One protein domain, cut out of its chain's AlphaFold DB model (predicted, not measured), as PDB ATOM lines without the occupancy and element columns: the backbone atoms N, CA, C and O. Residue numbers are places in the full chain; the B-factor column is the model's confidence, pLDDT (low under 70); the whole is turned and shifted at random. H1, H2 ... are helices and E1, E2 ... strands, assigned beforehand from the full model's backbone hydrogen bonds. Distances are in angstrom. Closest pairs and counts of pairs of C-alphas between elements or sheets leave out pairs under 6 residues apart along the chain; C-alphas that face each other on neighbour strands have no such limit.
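AT A GLANCE: This is residues 24 to 188 of the 197 residues of an uncharacterized protein of Acetobacteraceae bacterium (UniProt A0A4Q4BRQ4). Two twisted sheets stand face to face as a sandwich, E4 E2 E3 E6 E7 against E5 E1 E8 E9, with their strands running nearly along one another. The short helices H1 and H2 lie toward one end of the sandwich, where the link of residues 145 to 157 also reaches out. The 165 printed residues hold two named helices and nine named strands, in the order E1 H1 E2 E3 E4 E5 E6 H2 E7 E8 E9; both sheets are mixed and the class is mostly strand. The whole is compact, with a radius of gyration of the C-alphas of 16.1 A and spans of 50 by 35 by 27 A.

HOW THE PARTS SIT: The larger sheet runs E4, residues 79 to 82, E2, residues 53 to 59, E3, residues 62 to 66, E6, residues 94 to 103, and E7, residues 119 to 130. E4 and E2 are antiparallel, with N 54 and O 81 2.9 A apart, within hydrogen-bond range. E2 and E3 form an antiparallel hairpin, with N 57 and O 64 at 2.9 A. E3 and E6 are parallel at 19 degrees, with N 63 and O 97 at 2.8 A. E6 and E7 are antiparallel, with N 96 and O 128 at 2.8 A; E7 bends by 50 degrees at residue 127. The other sheet runs E5, residues 85 to 92, E1, residues 25 to 32, E8, residues 135 to 144, and E9, residues 158 to 165. E5 and E1 are antiparallel, with N 28 and O 89 at 2.8 A. E1 and E8 are parallel at 18 degrees, with N 31 and O 138 at 2.8 A. E8 and E9 form an antiparallel hairpin, with N 141 and O 160 at 2.8 A. The facing parts of the sheets are 9.2 A centre to centre, their best planes 30 degrees apart. Between the sheets, the closest C-alphas of E1 and E7 are those of Gly 26 and Ile 130, 5.7 A apart. H2, residues 111 to 118, only grazes the larger sheet with its residues 112 to 118. H1, residues 43 to 50, is on neither sheet. In H1 and H2 every O i to N i+4 pair is within hydrogen-bond range.

IN THESE COORDINATES: E1 begins at C-alpha 25 (218.240, 132.968, 202.470) and measures 22.4 A. E6 and E7 each measure 29.7 A, and E8 28.7 A. E9 ends at C-alpha 165 (212.651, 138.584, 189.749).

THE WHOLE: The C-alphas farthest apart, those of Gln 24 and Ala 151, are 51.5 A apart. The printed part has no cut. The links E3 to E4 and E8 to E9 are long. The pLDDT is under 70 at residue 107 and residues 147 to 153.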
ATOM      1  N   GLN A  24     221.231 129.399 203.002       93.19
ATOM      2  CA  GLN A  24     221.243 130.616 202.215       93.19
ATOM      3  C   GLN A  24     219.804 131.105 202.138       93.19
ATOM      4  O   GLN A  24     218.917 130.321 201.807       93.19
ATOM      5  N   THR A  25     219.567 132.360 202.500       96.81
ATOM      6  CA  THR A  25     218.240 132.968 202.470       96.81
ATOM      7  C   THR A  25     218.134 133.944 201.313       96.81
ATOM      8  O   THR A  25     219.132 134.485 200.834       96.81
ATOM      9  N   GLY A  26     216.911 134.148 200.847       97.38
ATOM     10  CA  GLY A  26     216.526 135.270 200.004       97.38
ATOM     11  C   GLY A  26     215.279 135.934 200.573       97.38
ATOM     12  O   GLY A  26     214.787 135.571 201.646       97.38
ATOM     13  N   THR A  27     214.750 136.903 199.843       98.38
ATOM     14  CA  THR A  27     213.611 137.704 200.291       98.38
ATOM     15  C   THR A  27     212.402 137.431 199.413       98.38
ATOM     16  O   THR A  27     212.472 137.590 198.197       98.38
ATOM     17  N   LEU A  28     211.270 137.094 200.024       98.62
ATOM     18  CA  LEU A  28     209.967 137.124 199.370       98.62
ATOM     19  C   LEU A  28     209.242 138.413 199.746       98.62
ATOM     20  O   LEU A  28     209.019 138.691 200.923       98.62
ATOM     21  N   VAL A  29     208.810 139.168 198.743       98.69
ATOM     22  CA  VAL A  29     207.873 140.280 198.912       98.69
ATOM     23  C   VAL A  29     206.514 139.836 198.393       98.69
ATOM     24  O   VAL A  29     206.348 139.632 197.197       98.69
ATOM     25  N   VAL A  30     205.525 139.701 199.271       98.69
ATOM     26  CA  VAL A  30     204.125 139.514 198.875       98.69
ATOM     27  C   VAL A  30     203.502 140.894 198.735       98.69
ATOM     28  O   VAL A  30     203.196 141.555 199.726       98.69
ATOM     29  N   ASN A  31     203.355 141.355 197.499       98.69
ATOM     30  CA  ASN A  31     202.808 142.662 197.168       98.69
ATOM     31  C   ASN A  31     201.351 142.523 196.717       98.69
ATOM     32  O   ASN A  31     201.074 141.969 195.654       98.69
ATOM     33  N   VAL A  32     200.408 143.045 197.501       98.50
ATOM     34  CA  VAL A  32     198.982 143.002 197.166       98.50
ATOM     35  C   VAL A  32     198.530 144.388 196.728       98.50
ATOM     36  O   VAL A  32     198.399 145.309 197.534       98.50
ATOM     37  N   ALA A  33     198.239 144.539 195.438       98.12
ATOM     38  CA  ALA A  33     197.755 145.794 194.880       98.12
ATOM     39  C   ALA A  33     196.394 146.203 195.487       98.12
ATOM     40  O   ALA A  33     195.654 145.357 196.007       98.12
ATOM     41  N   PRO A  34     196.011 147.494 195.419       96.44
ATOM     42  CA  PRO A  34     194.628 147.888 195.666       96.44
ATOM     43  C   PRO A  34     193.692 147.098 194.746       96.44
ATOM     44  O   PRO A  34     194.014 146.895 193.574       96.44
ATOM     45  N   PHE A  35     192.535 146.661 195.250       92.62
ATOM     46  CA  PHE A  35     191.586 145.964 194.388       92.62
ATOM     47  C   PHE A  35     191.054 146.899 193.294       92.62
ATOM     48  O   PHE A  35     190.873 148.104 193.508       92.62
ATOM     49  N   THR A  36     190.744 146.326 192.138       93.94
ATOM     50  CA  THR A  36     190.061 147.005 191.036       93.94
ATOM     51  C   THR A  36     188.754 146.291 190.708       93.94
ATOM     52  O   THR A  36     188.544 145.130 191.068       93.94
ATOM     53  N   SER A  37     187.829 147.000 190.063       91.50
ATOM     54  CA  SER A  37     186.538 146.446 189.659       91.50
ATOM     55  C   SER A  37     186.140 146.972 188.290       91.50
ATOM     56  O   SER A  37     186.154 148.178 188.060       91.50
ATOM     57  N   GLU A  38     185.745 146.067 187.400       90.69
ATOM     58  CA  GLU A  38     185.141 146.389 186.102       90.69
ATOM     59  C   GLU A  38     183.643 146.717 186.220       90.69
ATOM     60  O   GLU A  38     183.031 147.238 185.287       90.69
ATOM     61  N   LYS A  39     183.031 146.394 187.365       84.19
ATOM     62  CA  LYS A  39     181.636 146.708 187.694       84.19
ATOM     63  C   LYS A  39     181.582 147.890 188.662       84.19
ATOM     64  O   LYS A  39     182.420 148.001 189.559       84.19
ATOM     65  N   GLU A  40     180.553 148.726 188.543       87.56
ATOM     66  CA  GLU A  40     180.249 149.704 189.589       87.56
ATOM     67  C   GLU A  40     179.818 148.969 190.865       87.56
ATOM     68  O   GLU A  40     178.918 148.126 190.846       87.56
ATOM     69  N   LEU A  41     180.488 149.275 191.975       87.25
ATOM     70  CA  LEU A  41     180.220 148.653 193.265       87.25
ATOM     71  C   LEU A  41     179.289 149.536 194.100       87.25
ATOM     72  O   LEU A  41     179.506 150.747 194.195       87.25
ATOM     73  N   PRO A  42     178.315 148.954 194.824       90.50
ATOM     74  CA  PRO A  42     177.597 149.693 195.853       90.50
ATOM     75  C   PRO A  42     178.580 150.293 196.871       90.50
ATOM     76  O   PRO A  42     179.473 149.600 197.354       90.50
ATOM     77  N   LYS A  43     178.384 151.555 197.282       91.75
ATOM     78  CA  LYS A  43     179.305 152.275 198.196       91.75
ATOM     79  C   LYS A  43     179.669 151.499 199.467       91.75
ATOM     80  O   LYS A  43     180.788 151.598 199.961       91.75
ATOM     81  N   LYS A  44     178.714 150.744 200.024       89.19
ATOM     82  CA  LYS A  44     178.938 149.901 201.209       89.19
ATOM     83  C   LYS A  44     179.903 148.748 200.913       89.19
ATOM     84  O   LYS A  44     180.764 148.464 201.736       89.19
ATOM     85  N   VAL A  45     179.758 148.122 199.747       87.12
ATOM     86  CA  VAL A  45     180.611 147.023 199.281       87.12
ATOM     87  C   VAL A  45     182.017 147.539 198.997       87.12
ATOM     88  O   VAL A  45     182.967 146.976 199.527       87.12
ATOM     89  N   ASP A  46     182.152 148.635 198.243       90.38
ATOM     90  CA  ASP A  46     183.454 149.261 197.966       90.38
ATOM     91  C   ASP A  46     184.202 149.577 199.269       90.38
ATOM     92  O   ASP A  46     185.339 149.149 199.458       90.38
ATOM     93  N   ARG A  47     183.528 150.222 200.231       91.12
ATOM     94  CA  ARG A  47     184.111 150.533 201.543       91.12
ATOM     95  C   ARG A  47     184.580 149.286 202.291       91.12
ATOM     96  O   ARG A  47     185.661 149.302 202.873       91.12
ATOM     97  N   GLN A  48     183.773 148.228 202.295       87.00
ATOM     98  CA  GLN A  48     184.125 146.975 202.956       87.00
ATOM     99  C   GLN A  48     185.345 146.329 202.290       87.00
ATOM    100  O   GLN A  48     186.296 145.968 202.983       87.00
ATOM    101  N   LEU A  49     185.360 146.247 200.959       87.25
ATOM    102  CA  LEU A  49     186.466 145.663 200.203       87.25
ATOM    103  C   LEU A  49     187.761 146.457 200.364       87.25
ATOM    104  O   LEU A  49     188.810 145.841 200.488       87.25
ATOM    105  N   ARG A  50     187.719 147.792 200.470       90.00
ATOM    106  CA  ARG A  50     188.924 148.614 200.725       90.00
ATOM    107  C   ARG A  50     189.618 148.272 202.038       90.00
ATOM    108  O   ARG A  50     190.824 148.446 202.145       90.00
ATOM    109  N   SER A  51     188.867 147.791 203.027       87.88
ATOM    110  CA  SER A  51     189.426 147.301 204.292       87.88
ATOM    111  C   SER A  51     189.838 145.825 204.250       87.88
ATOM    112  O   SER A  51     190.402 145.324 205.221       87.88
ATOM    113  N   GLY A  52     189.543 145.128 203.152       90.56
ATOM    114  CA  GLY A  52     189.827 143.714 202.957       90.56
ATOM    115  C   GLY A  52     191.308 143.406 202.751       90.56
ATOM    116  O   GLY A  52     192.179 144.280 202.730       90.56
ATOM    117  N   GLY A  53     191.585 142.118 202.611       93.75
ATOM    118  CA  GLY A  53     192.919 141.584 202.406       93.75
ATOM    119  C   GLY A  53     192.860 140.130 201.981       93.75
ATOM    120  O   GLY A  53     191.778 139.565 201.809       93.75
ATOM    121  N   LEU A  54     194.034 139.545 201.810       95.38
ATOM    122  CA  LEU A  54     194.213 138.147 201.458       95.38
ATOM    123  C   LEU A  54     194.773 137.407 202.656       95.38
ATOM    124  O   LEU A  54     195.786 137.827 203.214       95.38
ATOM    125  N   GLU A  55     194.111 136.318 203.030       97.00
ATOM    126  CA  GLU A  55     194.658 135.361 203.983       97.00
ATOM    127  C   GLU A  55     195.542 134.362 203.237       97.00
ATOM    128  O   GLU A  55     195.164 133.837 202.180       97.00
ATOM    129  N   TRP A  56     196.724 134.109 203.789       98.44
ATOM    130  CA  TRP A  56     197.668 133.169 203.210       98.44
ATOM    131  C   TRP A  56     198.583 132.535 204.257       98.44
ATOM    132  O   TRP A  56     198.650 132.956 205.416       98.44
ATOM    133  N   GLY A  57     199.253 131.464 203.852       98.12
ATOM    134  CA  GLY A  57     200.193 130.716 204.674       98.12
ATOM    135  C   GLY A  57     201.386 130.244 203.865       98.12
ATOM    136  O   GLY A  57     201.303 130.135 202.639       98.12
ATOM    137  N   ILE A  58     202.475 129.929 204.558       98.12
ATOM    138  CA  ILE A  58     203.674 129.349 203.961       98.12
ATOM    139  C   ILE A  58     204.274 128.282 204.874       98.12
ATOM    140  O   ILE A  58     204.396 128.474 206.085       98.12
ATOM    141  N   LYS A  59     204.633 127.138 204.294       97.38
ATOM    142  CA  LYS A  59     205.277 126.009 204.976       97.38
ATOM    143  C   LYS A  59     205.904 125.080 203.939       97.38
ATOM    144  O   LYS A  59     205.247 124.734 202.960       97.38
ATOM    145  N   ASP A  60     207.144 124.656 204.179       95.88
ATOM    146  CA  ASP A  60     207.860 123.648 203.380       95.88
ATOM    147  C   ASP A  60     207.855 123.937 201.862       95.88
ATOM    148  O   ASP A  60     207.585 123.061 201.043       95.88
ATOM    149  N   GLY A  61     208.104 125.193 201.476       97.12
ATOM    150  CA  GLY A  61     208.135 125.605 200.066       97.12
ATOM    151  C   GLY A  61     206.756 125.796 199.418       97.12
ATOM    152  O   GLY A  61     206.666 126.204 198.265       97.12
ATOM    153  N   LEU A  62     205.661 125.530 200.127       98.50
ATOM    154  CA  LEU A  62     204.308 125.752 199.624       98.50
ATOM    155  C   LEU A  62     203.765 127.078 200.163       98.50
ATOM    156  O   LEU A  62     203.832 127.331 201.359       98.50
ATOM    157  N   LEU A  63     203.224 127.916 199.285       98.50
ATOM    158  CA  LEU A  63     202.415 129.079 199.631       98.50
ATOM    159  C   LEU A  63     200.957 128.745 199.335       98.50
ATOM    160  O   LEU A  63     200.639 128.241 198.257       98.50
ATOM    161  N   VAL A  64     200.061 129.060 200.264       98.56
ATOM    162  CA  VAL A  64     198.623 128.809 200.110       98.56
ATOM    163  C   VAL A  64     197.866 130.114 200.273       98.56
ATOM    164  O   VAL A  64     197.906 130.712 201.344       98.56
ATOM    165  N   PHE A  65     197.145 130.526 199.230       98.25
ATOM    166  CA  PHE A  65     196.201 131.650 199.269       98.25
ATOM    167  C   PHE A  65     194.780 131.111 199.274       98.25
ATOM    168  O   PHE A  65     194.472 130.184 198.523       98.25
ATOM    169  N   THR A  66     193.899 131.686 200.091       96.56
ATOM    170  CA  THR A  66     192.560 131.121 200.282       96.56
ATOM    171  C   THR A  66     191.434 132.146 200.211       96.56
ATOM    172  O   THR A  66     191.522 133.245 200.752       96.56
ATOM    173  N   MET A  67     190.341 131.742 199.561       93.50
ATOM    174  CA  MET A  67     189.018 132.378 199.620       93.50
ATOM    175  C   MET A  67     188.065 131.646 200.580       93.50
ATOM    176  O   MET A  67     186.937 132.083 200.802       93.50
ATOM    177  N   VAL A  68     188.498 130.507 201.123       92.31
ATOM    178  CA  VAL A  68     187.777 129.698 202.109       92.31
ATOM    179  C   VAL A  68     188.292 130.027 203.508       92.31
ATOM    180  O   VAL A  68     189.485 130.237 203.713       92.31
ATOM    181  N   ALA A  69     187.386 130.040 204.484       90.50
ATOM    182  CA  ALA A  69     187.727 130.342 205.866       90.50
ATOM    183  C   ALA A  69     188.671 129.283 206.473       90.50
ATOM    184  O   ALA A  69     188.450 128.077 206.324       90.50
ATOM    185  N   LYS A  70     189.702 129.741 207.196       93.00
ATOM    186  CA  LYS A  70     190.815 128.907 207.683       93.00
ATOM    187  C   LYS A  70     190.430 127.704 208.548       93.00
ATOM    188  O   LYS A  70     191.177 126.739 208.573       93.00
ATOM    189  N   GLN A  71     189.274 127.705 209.217       91.81
ATOM    190  CA  GLN A  71     188.836 126.555 210.024       91.81
ATOM    191  C   GLN A  71     188.552 125.287 209.201       91.81
ATOM    192  O   GLN A  71     188.411 124.212 209.771       91.81
ATOM    193  N   PHE A  72     188.430 125.411 207.878       92.94
ATOM    194  CA  PHE A  72     188.245 124.275 206.976       92.94
ATOM    195  C   PHE A  72     189.561 123.792 206.357       92.94
ATOM    196  O   PHE A  72     189.553 122.842 205.579       92.94
ATOM    197  N   ILE A  73     190.687 124.427 206.685       95.56
ATOM    198  CA  ILE A  73     191.976 124.211 206.033       95.56
ATOM    199  C   ILE A  73     192.959 123.659 207.067       95.56
ATOM    200  O   ILE A  73     193.195 124.288 208.095       95.56
ATOM    201  N   ASP A  74     193.559 122.502 206.788       95.81
ATOM    202  CA  ASP A  74     194.614 121.907 207.625       95.81
ATOM    203  C   ASP A  74     195.997 122.431 207.205       95.81
ATOM    204  O   ASP A  74     196.883 121.708 206.754       95.81
ATOM    205  N   TYR A  75     196.151 123.755 207.260       96.88
ATOM    206  CA  TYR A  75     197.370 124.449 206.854       96.88
ATOM    207  C   TYR A  75     197.540 125.747 207.656       96.88
ATOM    208  O   TYR A  75     196.538 126.406 207.952       96.88
ATOM    209  N   PRO A  76     198.771 126.155 208.022       96.19
ATOM    210  CA  PRO A  76     198.992 127.367 208.810       96.19
ATOM    211  C   PRO A  76     198.742 128.640 207.983       96.19
ATOM    212  O   PRO A  76     199.661 129.241 207.438       96.19
ATOM    213  N   ILE A  77     197.484 129.076 207.913       97.50
ATOM    214  CA  ILE A  77     197.085 130.373 207.350       97.50
ATOM    215  C   ILE A  77     197.285 131.453 208.423       97.50
ATOM    216  O   ILE A  77     196.373 131.777 209.192       97.50
ATOM    217  N   THR A  78     198.522 131.937 208.539       96.88
ATOM    218  CA  THR A  78     198.972 132.855 209.602       96.88
ATOM    219  C   THR A  78     199.126 134.302 209.153       96.88
ATOM    220  O   THR A  78     199.229 135.180 210.008       96.88
ATOM    221  N   HIS A  79     199.117 134.565 207.846       97.81
ATOM    222  CA  HIS A  79     199.332 135.894 207.284       97.81
ATOM    223  C   HIS A  79     198.025 136.501 206.770       97.81
ATOM    224  O   HIS A  79     197.143 135.804 206.258       97.81
ATOM    225  N   MET A  80     197.917 137.825 206.888       96.81
ATOM    226  CA  MET A  80     196.890 138.628 206.232       96.81
ATOM    227  C   MET A  80     197.541 139.885 205.659       96.81
ATOM    228  O   MET A  80     197.915 140.789 206.408       96.81
ATOM    229  N   THR A  81     197.579 139.997 204.334       97.69
ATOM    230  CA  THR A  81     198.063 141.206 203.655       97.69
ATOM    231  C   THR A  81     196.871 141.981 203.101       97.69
ATOM    232  O   THR A  81     196.088 141.460 202.303       97.69
ATOM    233  N   ARG A  82     196.679 143.225 203.558       97.25
ATOM    234  CA  ARG A  82     195.561 144.071 203.105       97.25
ATOM    235  C   ARG A  82     195.753 144.532 201.664       97.25
ATOM    236  O   ARG A  82     196.876 144.634 201.183       97.25
ATOM    237  N   TYR A  83     194.656 144.855 200.986       95.81
ATOM    238  CA  TYR A  83     194.738 145.437 199.646       95.81
ATOM    239  C   TYR A  83     195.486 146.772 199.665       95.81
ATOM    240  O   TYR A  83     195.207 147.643 200.488       95.81
ATOM    241  N   GLY A  84     196.422 146.933 198.731       97.00
ATOM    242  CA  GLY A  84     197.314 148.088 198.651       97.00
ATOM    243  C   GLY A  84     198.465 148.055 199.653       97.00
ATOM    244  O   GLY A  84     199.012 149.114 199.954       97.00
ATOM    245  N   GLN A  85     198.797 146.891 200.210       98.12
ATOM    246  CA  GLN A  85     199.903 146.701 201.148       98.12
ATOM    247  C   GLN A  85     200.821 145.575 200.676       98.12
ATOM    248  O   GLN A  85     200.440 144.735 199.859       98.12
ATOM    249  N   SER A  86     202.021 145.546 201.239       98.38
ATOM    250  CA  SER A  86     202.980 144.471 201.040       98.38
ATOM    251  C   SER A  86     203.437 143.886 202.370       98.38
ATOM    252  O   SER A  86     203.387 144.534 203.416       98.38
ATOM    253  N   GLU A  87     203.886 142.642 202.311       98.50
ATOM    254  CA  GLU A  87     204.551 141.943 203.401       98.50
ATOM    255  C   GLU A  87     205.874 141.378 202.885       98.50
ATOM    256  O   GLU A  87     205.968 140.934 201.740       98.50
ATOM    257  N   THR A  88     206.923 141.435 203.699       98.50
ATOM    258  CA  THR A  88     208.263 140.971 203.323       98.50
ATOM    259  C   THR A  88     208.725 139.912 204.305       98.50
ATOM    260  O   THR A  88     208.683 140.131 205.513       98.50
ATOM    261  N   LEU A  89     209.173 138.778 203.776       97.88
ATOM    262  CA  LEU A  89     209.678 137.645 204.539       97.88
ATOM    263  C   LEU A  89     211.087 137.291 204.066       97.88
ATOM    264  O   LEU A  89     211.346 137.225 202.865       97.88
ATOM    265  N   GLU A  90     211.974 137.006 205.012       97.88
ATOM    266  CA  GLU A  90     213.212 136.290 204.721       97.88
ATOM    267  C   GLU A  90     212.909 134.790 204.729       97.88
ATOM    268  O   GLU A  90     212.335 134.268 205.687       97.88
ATOM    269  N   LEU A  91     213.254 134.105 203.644       97.12
ATOM    270  CA  LEU A  91     212.947 132.694 203.445       97.12
ATOM    271  C   LEU A  91     214.193 131.938 202.988       97.12
ATOM    272  O   LEU A  91     215.046 132.514 202.307       97.12
ATOM    273  N   PRO A  92     214.300 130.634 203.290       97.50
ATOM    274  CA  PRO A  92     215.319 129.798 202.682       97.50
ATOM    275  C   PRO A  92     215.305 129.888 201.158       97.50
ATOM    276  O   PRO A  92     214.245 129.803 200.535       97.50
ATOM    277  N   ALA A  93     216.481 129.997 200.557       97.38
ATOM    278  CA  ALA A  93     216.638 129.834 199.126       97.38
ATOM    279  C   ALA A  93     216.203 128.421 198.721       97.38
ATOM    280  O   ALA A  93     216.467 127.438 199.422       97.38
ATOM    281  N   GLY A  94     215.525 128.322 197.585       97.56
ATOM    282  CA  GLY A  94     214.930 127.071 197.138       97.56
ATOM    283  C   GLY A  94     213.716 127.282 196.253       97.56
ATOM    284  O   GLY A  94     213.357 128.413 195.919       97.56
ATOM    285  N   ASP A  95     213.109 126.165 195.872       98.31
ATOM    286  CA  ASP A  95     211.948 126.144 194.996       98.31
ATOM    287  C   ASP A  95     210.665 126.225 195.820       98.31
ATOM    288  O   ASP A  95     210.497 125.537 196.829       98.31
ATOM    289  N   TYR A  96     209.757 127.075 195.359       98.56
ATOM    290  CA  TYR A  96     208.477 127.342 195.980       98.56
ATOM    291  C   TYR A  96     207.349 127.141 194.977       98.56
ATOM    292  O   TYR A  96     207.509 127.334 193.768       98.56
ATOM    293  N   ARG A  97     206.179 126.773 195.492       98.38
ATOM    294  CA  ARG A  97     204.949 126.601 194.716       98.38
ATOM    295  C   ARG A  97     203.810 127.361 195.370       98.38
ATOM    296  O   ARG A  97     203.771 127.489 196.589       98.38
ATOM    297  N   ILE A  98     202.871 127.842 194.568       98.50
ATOM    298  CA  ILE A  98     201.658 128.512 195.034       98.50
ATOM    299  C   ILE A  98     200.466 127.615 194.741       98.50
ATOM    300  O   ILE A  98     200.264 127.209 193.603       98.50
ATOM    301  N   THR A  99     199.650 127.359 195.756       98.44
ATOM    302  CA  THR A  99     198.333 126.735 195.628       98.44
ATOM    303  C   THR A  99     197.249 127.747 195.983       98.44
ATOM    304  O   THR A  99     197.350 128.475 196.973       98.44
ATOM    305  N   GLY A 100     196.200 127.799 195.167       98.19
ATOM    306  CA  GLY A 100     195.029 128.638 195.410       98.19
ATOM    307  C   GLY A 100     193.833 127.810 195.866       98.19
ATOM    308  O   GLY A 100     193.457 126.845 195.204       98.19
ATOM    309  N   ILE A 101     193.197 128.201 196.967       97.75
ATOM    310  CA  ILE A 101     191.903 127.658 197.394       97.75
ATOM    311  C   ILE A 101     190.825 128.661 196.984       97.75
ATOM    312  O   ILE A 101     190.687 129.736 197.573       97.75
ATOM    313  N   GLY A 102     190.085 128.325 195.930       95.19
ATOM    314  CA  GLY A 102     189.030 129.160 195.369       95.19
ATOM    315  C   GLY A 102     187.651 128.846 195.941       95.19
ATOM    316  O   GLY A 102     187.421 127.788 196.527       95.19
ATOM    317  N   LEU A 103     186.718 129.780 195.750       91.81
ATOM    318  CA  LEU A 103     185.321 129.630 196.145       91.81
ATOM    319  C   LEU A 103     184.414 130.288 195.107       91.81
ATOM    320  O   LEU A 103     184.298 131.503 195.057       91.81
ATOM    321  N   GLU A 104     183.722 129.499 194.299       88.31
ATOM    322  CA  GLU A 104     182.626 130.019 193.485       88.31
ATOM    323  C   GLU A 104     181.391 130.218 194.357       88.31
ATOM    324  O   GLU A 104     180.923 129.305 195.044       88.31
ATOM    325  N   MET A 105     180.846 131.431 194.339       76.44
ATOM    326  CA  MET A 105     179.687 131.748 195.157       76.44
ATOM    327  C   MET A 105     178.445 131.039 194.614       76.44
ATOM    328  O   MET A 105     178.017 131.260 193.482       76.44
ATOM    329  N   THR A 106     177.840 130.203 195.455       72.12
ATOM    330  CA  THR A 106     176.587 129.503 195.164       72.12
ATOM    331  C   THR A 106     175.514 129.931 196.159       72.12
ATOM    332  O   THR A 106     175.800 130.233 197.319       72.12
ATOM    333  N   THR A 107     174.255 129.984 195.724       67.88
ATOM    334  CA  THR A 107     173.131 130.268 196.623       67.88
ATOM    335  C   THR A 107     172.870 129.047 197.505       67.88
ATOM    336  O   THR A 107     172.349 128.020 197.064       67.88
ATOM    337  N   SER A 108     173.277 129.124 198.770       73.50
ATOM    338  CA  SER A 108     173.069 128.053 199.742       73.50
ATOM    339  C   SER A 108     173.009 128.597 201.169       73.50
ATOM    340  O   SER A 108     173.731 129.524 201.521       73.50
ATOM    341  N   PHE A 109     172.157 127.989 201.997       73.75
ATOM    342  CA  PHE A 109     171.905 128.403 203.383       73.75
ATOM    343  C   PHE A 109     172.774 127.675 204.423       73.75
ATOM    344  O   PHE A 109     172.678 127.966 205.610       73.75
ATOM    345  N   SER A 110     173.615 126.724 204.005       86.69
ATOM    346  CA  SER A 110     174.518 125.994 204.907       86.69
ATOM    347  C   SER A 110     175.958 126.081 204.423       86.69
ATOM    348  O   SER A 110     176.212 125.810 203.245       86.69
ATOM    349  N   VAL A 111     176.885 126.355 205.345       85.31
ATOM    350  CA  VAL A 111     178.326 126.474 205.062       85.31
ATOM    351  C   VAL A 111     178.868 125.224 204.369       85.31
ATOM    352  O   VAL A 111     179.539 125.347 203.352       85.31
ATOM    353  N   GLN A 112     178.489 124.026 204.827       87.62
ATOM    354  CA  GLN A 112     178.939 122.776 204.206       87.62
ATOM    355  C   GLN A 112     178.565 122.693 202.719       87.62
ATOM    356  O   GLN A 112     179.425 122.476 201.879       87.62
ATOM    357  N   LYS A 113     177.307 122.974 202.358       87.94
ATOM    358  CA  LYS A 113     176.884 122.987 200.946       87.94
ATOM    359  C   LYS A 113     177.563 124.086 200.120       87.94
ATOM    360  O   LYS A 113     177.697 123.909 198.912       87.94
ATOM    361  N   VAL A 114     177.941 125.216 200.731       87.06
ATOM    362  CA  VAL A 114     178.732 126.258 200.048       87.06
ATOM    363  C   VAL A 114     180.115 125.708 199.705       87.06
ATOM    364  O   VAL A 114     180.541 125.843 198.563       87.06
ATOM    365  N   LEU A 115     180.774 125.031 200.650       90.00
ATOM    366  CA  LEU A 115     182.058 124.368 200.405       90.00
ATOM    367  C   LEU A 115     181.922 123.272 199.345       90.00
ATOM    368  O   LEU A 115     182.664 123.275 198.369       90.00
ATOM    369  N   ASP A 116     180.935 122.385 199.478       91.12
ATOM    370  CA  ASP A 116     180.798 121.228 198.590       91.12
ATOM    371  C   ASP A 116     180.534 121.617 197.132       91.12
ATOM    372  O   ASP A 116     180.995 120.938 196.215       91.12
ATOM    373  N   LYS A 117     179.781 122.701 196.909       90.12
ATOM    374  CA  LYS A 117     179.417 123.163 195.562       90.12
ATOM    375  C   LYS A 117     180.378 124.198 194.995       90.12
ATOM    376  O   LYS A 117     180.548 124.261 193.783       90.12
ATOM    377  N   GLY A 118     180.920 125.052 195.856       90.56
ATOM    378  CA  GLY A 118     181.638 126.251 195.447       90.56
ATOM    379  C   GLY A 118     183.147 126.139 195.583       90.56
ATOM    380  O   GLY A 118     183.861 126.691 194.751       90.56
ATOM    381  N   ALA A 119     183.650 125.448 196.608       94.69
ATOM    382  CA  ALA A 119     185.078 125.439 196.898       94.69
ATOM    383  C   ALA A 119     185.852 124.473 195.989       94.69
ATOM    384  O   ALA A 119     185.343 123.440 195.534       94.69
ATOM    385  N   PHE A 120     187.105 124.821 195.717       96.88
ATOM    386  CA  PHE A 120     188.028 124.015 194.924       96.88
ATOM    387  C   PHE A 120     189.480 124.369 195.234       96.88
ATOM    388  O   PHE A 120     189.772 125.438 195.770       96.88
ATOM    389  N   VAL A 121     190.382 123.465 194.867       98.25
ATOM    390  CA  VAL A 121     191.827 123.641 194.994       98.25
ATOM    391  C   VAL A 121     192.446 123.695 193.604       98.25
ATOM    392  O   VAL A 121     192.162 122.851 192.752       98.25
ATOM    393  N   ASN A 122     193.293 124.695 193.397       98.12
ATOM    394  CA  ASN A 122     194.196 124.808 192.267       98.12
ATOM    395  C   ASN A 122     195.620 124.556 192.770       98.12
ATOM    396  O   ASN A 122     196.259 125.474 193.290       98.12
ATOM    397  N   GLU A 123     196.084 123.313 192.667       97.44
ATOM    398  CA  GLU A 123     197.410 122.927 193.154       97.44
ATOM    399  C   GLU A 123     198.519 123.461 192.245       97.44
ATOM    400  O   GLU A 123     198.397 123.430 191.021       97.44
ATOM    401  N   ASP A 124     199.593 123.947 192.870       96.69
ATOM    402  CA  ASP A 124     200.868 124.299 192.231       96.69
ATOM    403  C   ASP A 124     200.756 125.199 190.988       96.69
ATOM    404  O   ASP A 124     201.527 125.082 190.035       96.69
ATOM    405  N   VAL A 125     199.801 126.133 191.001       95.81
ATOM    406  CA  VAL A 125     199.491 127.019 189.867       95.81
ATOM    407  C   VAL A 125     200.643 127.917 189.446       95.81
ATOM    408  O   VAL A 125     200.706 128.335 188.293       95.81
ATOM    409  N   VAL A 126     201.546 128.231 190.371       96.62
ATOM    410  CA  VAL A 126     202.758 129.001 190.099       96.62
ATOM    411  C   VAL A 126     203.914 128.298 190.785       96.62
ATOM    412  O   VAL A 126     203.809 127.939 191.953       96.62
ATOM    413  N   SER A 127     205.022 128.131 190.072       97.25
ATOM    414  CA  SER A 127     206.291 127.666 190.631       97.25
ATOM    415  C   SER A 127     207.343 128.749 190.437       97.25
ATOM    416  O   SER A 127     207.387 129.388 189.385       97.25
ATOM    417  N   PHE A 128     208.171 128.978 191.447       97.62
ATOM    418  CA  PHE A 128     209.236 129.974 191.406       97.62
ATOM    419  C   PHE A 128     210.382 129.580 192.329       97.62
ATOM    420  O   PHE A 128     210.266 128.651 193.122       97.62
ATOM    421  N   ARG A 129     211.493 130.304 192.230       97.56
ATOM    422  CA  ARG A 129     212.673 130.079 193.052       97.56
ATOM    423  C   ARG A 129     213.047 131.352 193.790       97.56
ATOM    424  O   ARG A 129     213.044 132.429 193.196       97.56
ATOM    425  N   ILE A 130     213.363 131.210 195.073       97.75
ATOM    426  CA  ILE A 130     214.005 132.259 195.865       97.75
ATOM    427  C   ILE A 130     215.508 132.041 195.756       97.75
ATOM    428  O   ILE A 130     216.016 130.995 196.167       97.75
ATOM    429  N   GLU A 131     216.205 133.022 195.189       97.31
ATOM    430  CA  GLU A 131     217.658 132.979 195.051       97.31
ATOM    431  C   GLU A 131     218.357 133.578 196.283       97.31
ATOM    432  O   GLU A 131     217.869 134.562 196.851       97.31
ATOM    433  N   PRO A 132     219.522 133.035 196.688       97.19
ATOM    434  CA  PRO A 132     220.320 133.574 197.783       97.19
ATOM    435  C   PRO A 132     220.599 135.074 197.640       97.19
ATOM    436  O   PRO A 132     221.142 135.523 196.630       97.19
ATOM    437  N   GLY A 133     220.258 135.849 198.669       96.81
ATOM    438  CA  GLY A 133     220.497 137.291 198.744       96.81
ATOM    439  C   GLY A 133     219.694 138.137 197.752       96.81
ATOM    440  O   GLY A 133     219.936 139.341 197.666       96.81
ATOM    441  N   GLN A 134     218.759 137.549 197.001       97.19
ATOM    442  CA  GLN A 134     217.918 138.272 196.047       97.19
ATOM    443  C   GLN A 134     216.489 138.429 196.559       97.19
ATOM    444  O   GLN A 134     215.997 137.634 197.360       97.19
ATOM    445  N   ALA A 135     215.815 139.459 196.052       97.75
ATOM    446  CA  ALA A 135     214.391 139.652 196.259       97.75
ATOM    447  C   ALA A 135     213.584 139.027 195.114       97.75
ATOM    448  O   ALA A 135     213.856 139.265 193.934       97.75
ATOM    449  N   THR A 136     212.554 138.280 195.485       98.56
ATOM    450  CA  THR A 136     211.497 137.778 194.615       98.56
ATOM    451  C   THR A 136     210.189 138.427 195.044       98.56
ATOM    452  O   THR A 136     209.788 138.308 196.201       98.56
ATOM    453  N   THR A 137     209.504 139.099 194.125       98.69
ATOM    454  CA  THR A 137     208.207 139.721 194.412       98.69
ATOM    455  C   THR A 137     207.088 138.864 193.844       98.69
ATOM    456  O   THR A 137     207.038 138.609 192.646       98.69
ATOM    457  N   LEU A 138     206.174 138.430 194.704       98.69
ATOM    458  CA  LEU A 138     204.869 137.911 194.327       98.69
ATOM    459  C   LEU A 138     203.890 139.085 194.278       98.69
ATOM    460  O   LEU A 138     203.415 139.555 195.309       98.69
ATOM    461  N   ASP A 139     203.603 139.553 193.072       98.62
ATOM    462  CA  ASP A 139     202.615 140.595 192.818       98.62
ATOM    463  C   ASP A 139     201.228 139.963 192.680       98.62
ATOM    464  O   ASP A 139     201.030 139.076 191.850       98.62
ATOM    465  N   ILE A 140     200.256 140.425 193.466       98.50
ATOM    466  CA  ILE A 140     198.863 139.972 193.410       98.50
ATOM    467  C   ILE A 140     197.954 141.161 193.116       98.50
ATOM    468  O   ILE A 140     197.909 142.136 193.869       98.50
ATOM    469  N   LYS A 141     197.177 141.051 192.037       97.75
ATOM    470  CA  LYS A 141     196.161 142.017 191.611       97.75
ATOM    471  C   LYS A 141     194.769 141.445 191.887       97.75
ATOM    472  O   LYS A 141     194.337 140.537 191.173       97.75
ATOM    473  N   PRO A 142     194.047 141.943 192.904       95.56
ATOM    474  CA  PRO A 142     192.658 141.565 193.129       95.56
ATOM    475  C   PRO A 142     191.756 142.303 192.129       95.56
ATOM    476  O   PRO A 142     191.624 143.525 192.203       95.56
ATOM    477  N   VAL A 143     191.122 141.579 191.204       93.88
ATOM    478  CA  VAL A 143     190.280 142.161 190.143       93.88
ATOM    479  C   VAL A 143     188.872 141.577 190.191       93.88
ATOM    480  O   VAL A 143     188.683 140.368 190.057       93.88
ATOM    481  N   ILE A 144     187.864 142.427 190.369       90.12
ATOM    482  CA  ILE A 144     186.454 142.048 190.212       90.12
ATOM    483  C   ILE A 144     186.082 142.214 188.740       90.12
ATOM    484  O   ILE A 144     185.949 143.336 188.248       90.12
ATOM    485  N   TYR A 145     185.908 141.095 188.044       86.06
ATOM    486  CA  TYR A 145     185.584 141.079 186.621       86.06
ATOM    487  C   TYR A 145     184.090 141.266 186.352       86.06
ATOM    488  O   TYR A 145     183.219 141.046 187.206       86.06
ATOM    489  N   LYS A 146     183.773 141.662 185.116       76.38
ATOM    490  CA  LYS A 146     182.407 141.669 184.599       76.38
ATOM    491  C   LYS A 146     181.925 140.244 184.277       76.38
ATOM    492  O   LYS A 146     181.819 139.870 183.115       76.38
ATOM    493  N   ASP A 147     181.614 139.439 185.292       64.62
ATOM    494  CA  ASP A 147     181.144 138.062 185.061       64.62
ATOM    495  C   ASP A 147     179.796 138.024 184.316       64.62
ATOM    496  O   ASP A 147     178.915 138.849 184.578       64.62
ATOM    497  N   ALA A 148     179.620 137.026 183.439       42.75
ATOM    498  CA  ALA A 148     178.413 136.788 182.636       42.75
ATOM    499  C   ALA A 148     177.257 136.110 183.405       42.75
ATOM    500  O   ALA A 148     176.204 135.829 182.835       42.75
ATOM    501  N   THR A 149     177.431 135.809 184.694       45.91
ATOM    502  CA  THR A 149     176.430 135.131 185.528       45.91
ATOM    503  C   THR A 149     175.385 136.126 186.041       45.91
ATOM    504  O   THR A 149     175.565 136.831 187.030       45.91
ATOM    505  N   PHE A 150     174.252 136.160 185.339       39.78
ATOM    506  CA  PHE A 150     173.137 137.112 185.452       39.78
ATOM    507  C   PHE A 150     172.360 137.167 186.788       39.78
ATOM    508  O   PHE A 150     171.354 137.868 186.844       39.78
ATOM    509  N   ALA A 151     172.748 136.461 187.857       45.06
ATOM    510  CA  ALA A 151     171.798 136.189 188.948       45.06
ATOM    511  C   ALA A 151     172.194 136.590 190.379       45.06
ATOM    512  O   ALA A 151     171.325 136.517 191.247       45.06
ATOM    513  N   VAL A 152     173.426 137.020 190.695       54.62
ATOM    514  CA  VAL A 152     173.741 137.357 192.101       54.62
ATOM    515  C   VAL A 152     174.859 138.397 192.263       54.62
ATOM    516  O   VAL A 152     175.902 138.311 191.624       54.62
ATOM    517  N   ASN A 153     174.644 139.364 193.164       61.62
ATOM    518  CA  ASN A 153     175.574 140.445 193.532       61.62
ATOM    519  C   ASN A 153     176.740 139.945 194.409       61.62
ATOM    520  O   ASN A 153     176.898 140.387 195.550       61.62
ATOM    521  N   PHE A 154     177.536 139.001 193.913       70.69
ATOM    522  CA  PHE A 154     178.764 138.588 194.586       70.69
ATOM    523  C   PHE A 154     179.952 139.400 194.070       70.69
ATOM    524  O   PHE A 154     180.225 139.442 192.874       70.69
ATOM    525  N   TRP A 155     180.646 140.058 194.997       78.56
ATOM    526  CA  TRP A 155     181.766 140.958 194.723       78.56
ATOM    527  C   TRP A 155     183.055 140.317 195.224       78.56
ATOM    528  O   TRP A 155     183.591 140.698 196.264       78.56
ATOM    529  N   MET A 156     183.490 139.270 194.526       84.06
ATOM    530  CA  MET A 156     184.678 138.508 194.885       84.06
ATOM    531  C   MET A 156     185.778 138.756 193.847       84.06
ATOM    532  O   MET A 156     185.544 138.510 192.663       84.06
ATOM    533  N   PRO A 157     186.961 139.247 194.248       89.88
ATOM    534  CA  PRO A 157     188.042 139.463 193.304       89.88
ATOM    535  C   PRO A 157     188.651 138.134 192.859       89.88
ATOM    536  O   PRO A 157     188.872 137.222 193.659       89.88
ATOM    537  N   THR A 158     188.994 138.054 191.580       93.56
ATOM    538  CA  THR A 158     190.002 137.110 191.102       93.56
ATOM    539  C   THR A 158     191.371 137.600 191.562       93.56
ATOM    540  O   THR A 158     191.688 138.779 191.419       93.56
ATOM    541  N   LEU A 159     192.182 136.706 192.113       95.94
ATOM    542  CA  LEU A 159     193.538 136.982 192.569       95.94
ATOM    543  C   LEU A 159     194.503 136.656 191.435       95.94
ATOM    544  O   LEU A 159     194.845 135.493 191.231       95.94
ATOM    545  N   VAL A 160     194.895 137.667 190.668       97.62
ATOM    546  CA  VAL A 160     195.821 137.498 189.545       97.62
ATOM    547  C   VAL A 160     197.245 137.674 190.057       97.62
ATOM    548  O   VAL A 160     197.606 138.767 190.484       97.62
ATOM    549  N   ALA A 161     198.029 136.602 190.049       98.31
ATOM    550  CA  ALA A 161     199.391 136.578 190.561       98.31
ATOM    551  C   ALA A 161     200.432 136.624 189.437       98.31
ATOM    552  O   ALA A 161     200.244 136.004 188.393       98.31
ATOM    553  N   SER A 162     201.557 137.286 189.678       98.44
ATOM    554  CA  SER A 162     202.763 137.215 188.848       98.44
ATOM    555  C   SER A 162     204.005 137.244 189.731       98.44
ATOM    556  O   SER A 162     203.993 137.842 190.805       98.44
ATOM    557  N   ILE A 163     205.085 136.615 189.272       98.38
ATOM    558  CA  ILE A 163     206.369 136.613 189.979       98.38
ATOM    559  C   ILE A 163     207.328 137.557 189.268       98.38
ATOM    560  O   ILE A 163     207.603 137.371 188.085       98.38
ATOM    561  N   THR A 164     207.864 138.533 189.987       98.25
ATOM    562  CA  THR A 164     208.911 139.437 189.514       98.25
ATOM    563  C   THR A 164     210.241 139.065 190.165       98.25
ATOM    564  O   THR A 164     210.356 138.991 191.389       98.25
ATOM    565  N   THR A 165     211.261 138.838 189.342       96.25
ATOM    566  CA  THR A 165     212.651 138.584 189.749       96.25
ATOM    567  C   THR A 165     213.588 139.528 188.985       96.25
ATOM    568  O   THR A 165     213.139 140.225 188.069       96.25
ATOM    569  N   PRO A 166     214.904 139.544 189.274       92.75
ATOM    570  CA  PRO A 166     215.861 140.291 188.456       92.75
ATOM    571  C   PRO A 166     215.879 139.887 186.973       92.75
ATOM    572  O   PRO A 166     216.291 140.683 186.133       92.75
ATOM    573  N   ALA A 167     215.421 138.675 186.637       91.81
ATOM    574  CA  ALA A 167     215.312 138.208 185.254       91.81
ATOM    575  C   ALA A 167     214.066 138.748 184.521       91.81
ATOM    576  O   ALA A 167     213.987 138.639 183.298       91.81
ATOM    577  N   GLY A 168     213.102 139.324 185.246       95.31
ATOM    578  CA  GLY A 168     211.871 139.890 184.697       95.31
ATOM    579  C   GLY A 168     210.615 139.461 185.455       95.31
ATOM    580  O   GLY A 168     210.677 138.822 186.506       95.31
ATOM    581  N   THR A 169     209.457 139.816 184.898       97.12
ATOM    582  CA  THR A 169     208.139 139.444 185.429       97.12
ATOM    583  C   THR A 169     207.554 138.279 184.635       97.12
ATOM    584  O   THR A 169     207.484 138.321 183.407       97.12
ATOM    585  N   GLY A 170     207.143 137.232 185.346       95.88
ATOM    586  CA  GLY A 170     206.459 136.067 184.797       95.88
ATOM    587  C   GLY A 170     205.007 136.348 184.390       95.88
ATOM    588  O   GLY A 170     204.482 137.436 184.631       95.88
ATOM    589  N   PRO A 171     204.330 135.364 183.776       97.06
ATOM    590  CA  PRO A 171     202.959 135.527 183.314       97.06
ATOM    591  C   PRO A 171     201.973 135.708 184.473       97.06
ATOM    592  O   PRO A 171     202.143 135.161 185.563       97.06
ATOM    593  N   GLU A 172     200.893 136.432 184.191       97.44
ATOM    594  CA  GLU A 172     199.762 136.569 185.102       97.44
ATOM    595  C   GLU A 172     198.953 135.267 185.181       97.44
ATOM    596  O   GLU A 172     198.507 134.730 184.166       97.44
ATOM    597  N   THR A 173     198.736 134.773 186.400       97.38
ATOM    598  CA  THR A 173     198.048 133.508 186.678       97.38
ATOM    599  C   THR A 173     196.964 133.711 187.740       97.38
ATOM    600  O   THR A 173     197.270 134.146 188.851       97.38
ATOM    601  N   PRO A 174     195.684 133.408 187.454       96.62
ATOM    602  CA  PRO A 174     194.627 133.518 188.450       96.62
ATOM    603  C   PRO A 174     194.709 132.371 189.468       96.62
ATOM    604  O   PRO A 174     194.579 131.203 189.109       96.62
ATOM    605  N   LEU A 175     194.857 132.697 190.752       96.94
ATOM    606  CA  LEU A 175     194.997 131.695 191.817       96.94
ATOM    607  C   LEU A 175     193.658 131.041 192.187       96.94
ATOM    608  O   LEU A 175     193.600 129.847 192.460       96.94
ATOM    609  N   ASN A 176     192.572 131.816 192.191       94.50
ATOM    610  CA  ASN A 176     191.261 131.425 192.728       94.50
ATOM    611  C   ASN A 176     190.157 131.335 191.658       94.50
ATOM    612  O   ASN A 176     188.978 131.465 191.986       94.50
ATOM    613  N   LYS A 177     190.523 131.135 190.387       93.88
ATOM    614  CA  LYS A 177     189.577 130.891 189.288       93.88
ATOM    615  C   LYS A 177     189.552 129.404 188.954       93.88
ATOM    616  O   LYS A 177     190.611 128.790 188.844       93.88
ATOM    617  N   ARG A 178     188.360 128.827 188.783       92.69
ATOM    618  CA  ARG A 178     188.233 127.415 188.415       92.69
ATOM    619  C   ARG A 178     188.736 127.197 186.985       92.69
ATOM    620  O   ARG A 178     188.411 127.956 186.073       92.69
ATOM    621  N   VAL A 179     189.528 126.150 186.811       93.00
ATOM    622  CA  VAL A 179     190.126 125.682 185.559       93.00
ATOM    623  C   VAL A 179     189.906 124.173 185.420       93.00
ATOM    624  O   VAL A 179     189.377 123.523 186.318       93.00
ATOM    625  N   ALA A 180     190.301 123.594 184.285       94.44
ATOM    626  CA  ALA A 180     190.089 122.171 184.010       94.44
ATOM    627  C   ALA A 180     190.807 121.235 185.003       94.44
ATOM    628  O   ALA A 180     190.334 120.132 185.252       94.44
ATOM    629  N   THR A 181     191.928 121.680 185.574       95.19
ATOM    630  CA  THR A 181     192.716 120.936 186.570       95.19
ATOM    631  C   THR A 181     192.294 121.217 188.014       95.19
ATOM    632  O   THR A 181     192.869 120.640 188.932       95.19
ATOM    633  N   SER A 182     191.300 122.083 188.245       97.38
ATOM    634  CA  SER A 182     190.805 122.367 189.593       97.38
ATOM    635  C   SER A 182     190.149 121.138 190.209       97.38
ATOM    636  O   SER A 182     189.260 120.530 189.612       97.38
ATOM    637  N   ILE A 183     190.492 120.842 191.459       97.69
ATOM    638  CA  ILE A 183     189.904 119.732 192.207       97.69
ATOM    639  C   ILE A 183     188.776 120.281 193.077       97.69
ATOM    640  O   ILE A 183     188.995 121.155 193.917       97.69
ATOM    641  N   ALA A 184     187.549 119.793 192.888       96.69
ATOM    642  CA  ALA A 184     186.424 120.201 193.727       96.69
ATOM    643  C   ALA A 184     186.674 119.820 195.193       96.69
ATOM    644  O   ALA A 184     187.177 118.734 195.483       96.69
ATOM    645  N   TRP A 185     186.274 120.684 196.129       95.56
ATOM    646  CA  TRP A 185     186.559 120.490 197.553       95.56
ATOM    647  C   TRP A 185     186.135 119.118 198.112       95.56
ATOM    648  O   TRP A 185     186.930 118.509 198.831       95.56
ATOM    649  N   PRO A 186     184.964 118.542 197.764       94.00
ATOM    650  CA  PRO A 186     184.600 117.191 198.202       94.00
ATOM    651  C   PRO A 186     185.562 116.100 197.724       94.00
ATOM    652  O   PRO A 186     185.802 115.148 198.459       94.00
ATOM    653  N   GLN A 187     186.120 116.261 196.524       96.00
ATOM    654  CA  GLN A 187     186.998 115.295 195.859       96.00
ATOM    655  C   GLN A 187     188.469 115.477 196.243       96.00
ATOM    656  O   GLN A 187     189.274 114.576 196.031       96.00
ATOM    657  N   TYR A 188     188.823 116.632 196.806       96.12
ATOM    658  CA  TYR A 188     190.178 116.906 197.248       96.12
ATOM    659  C   TYR A 188     190.549 116.035 198.455       96.12
ATOM    660  O   TYR A 188     189.850 116.035 199.475       96.12
TER     661      TYR A 188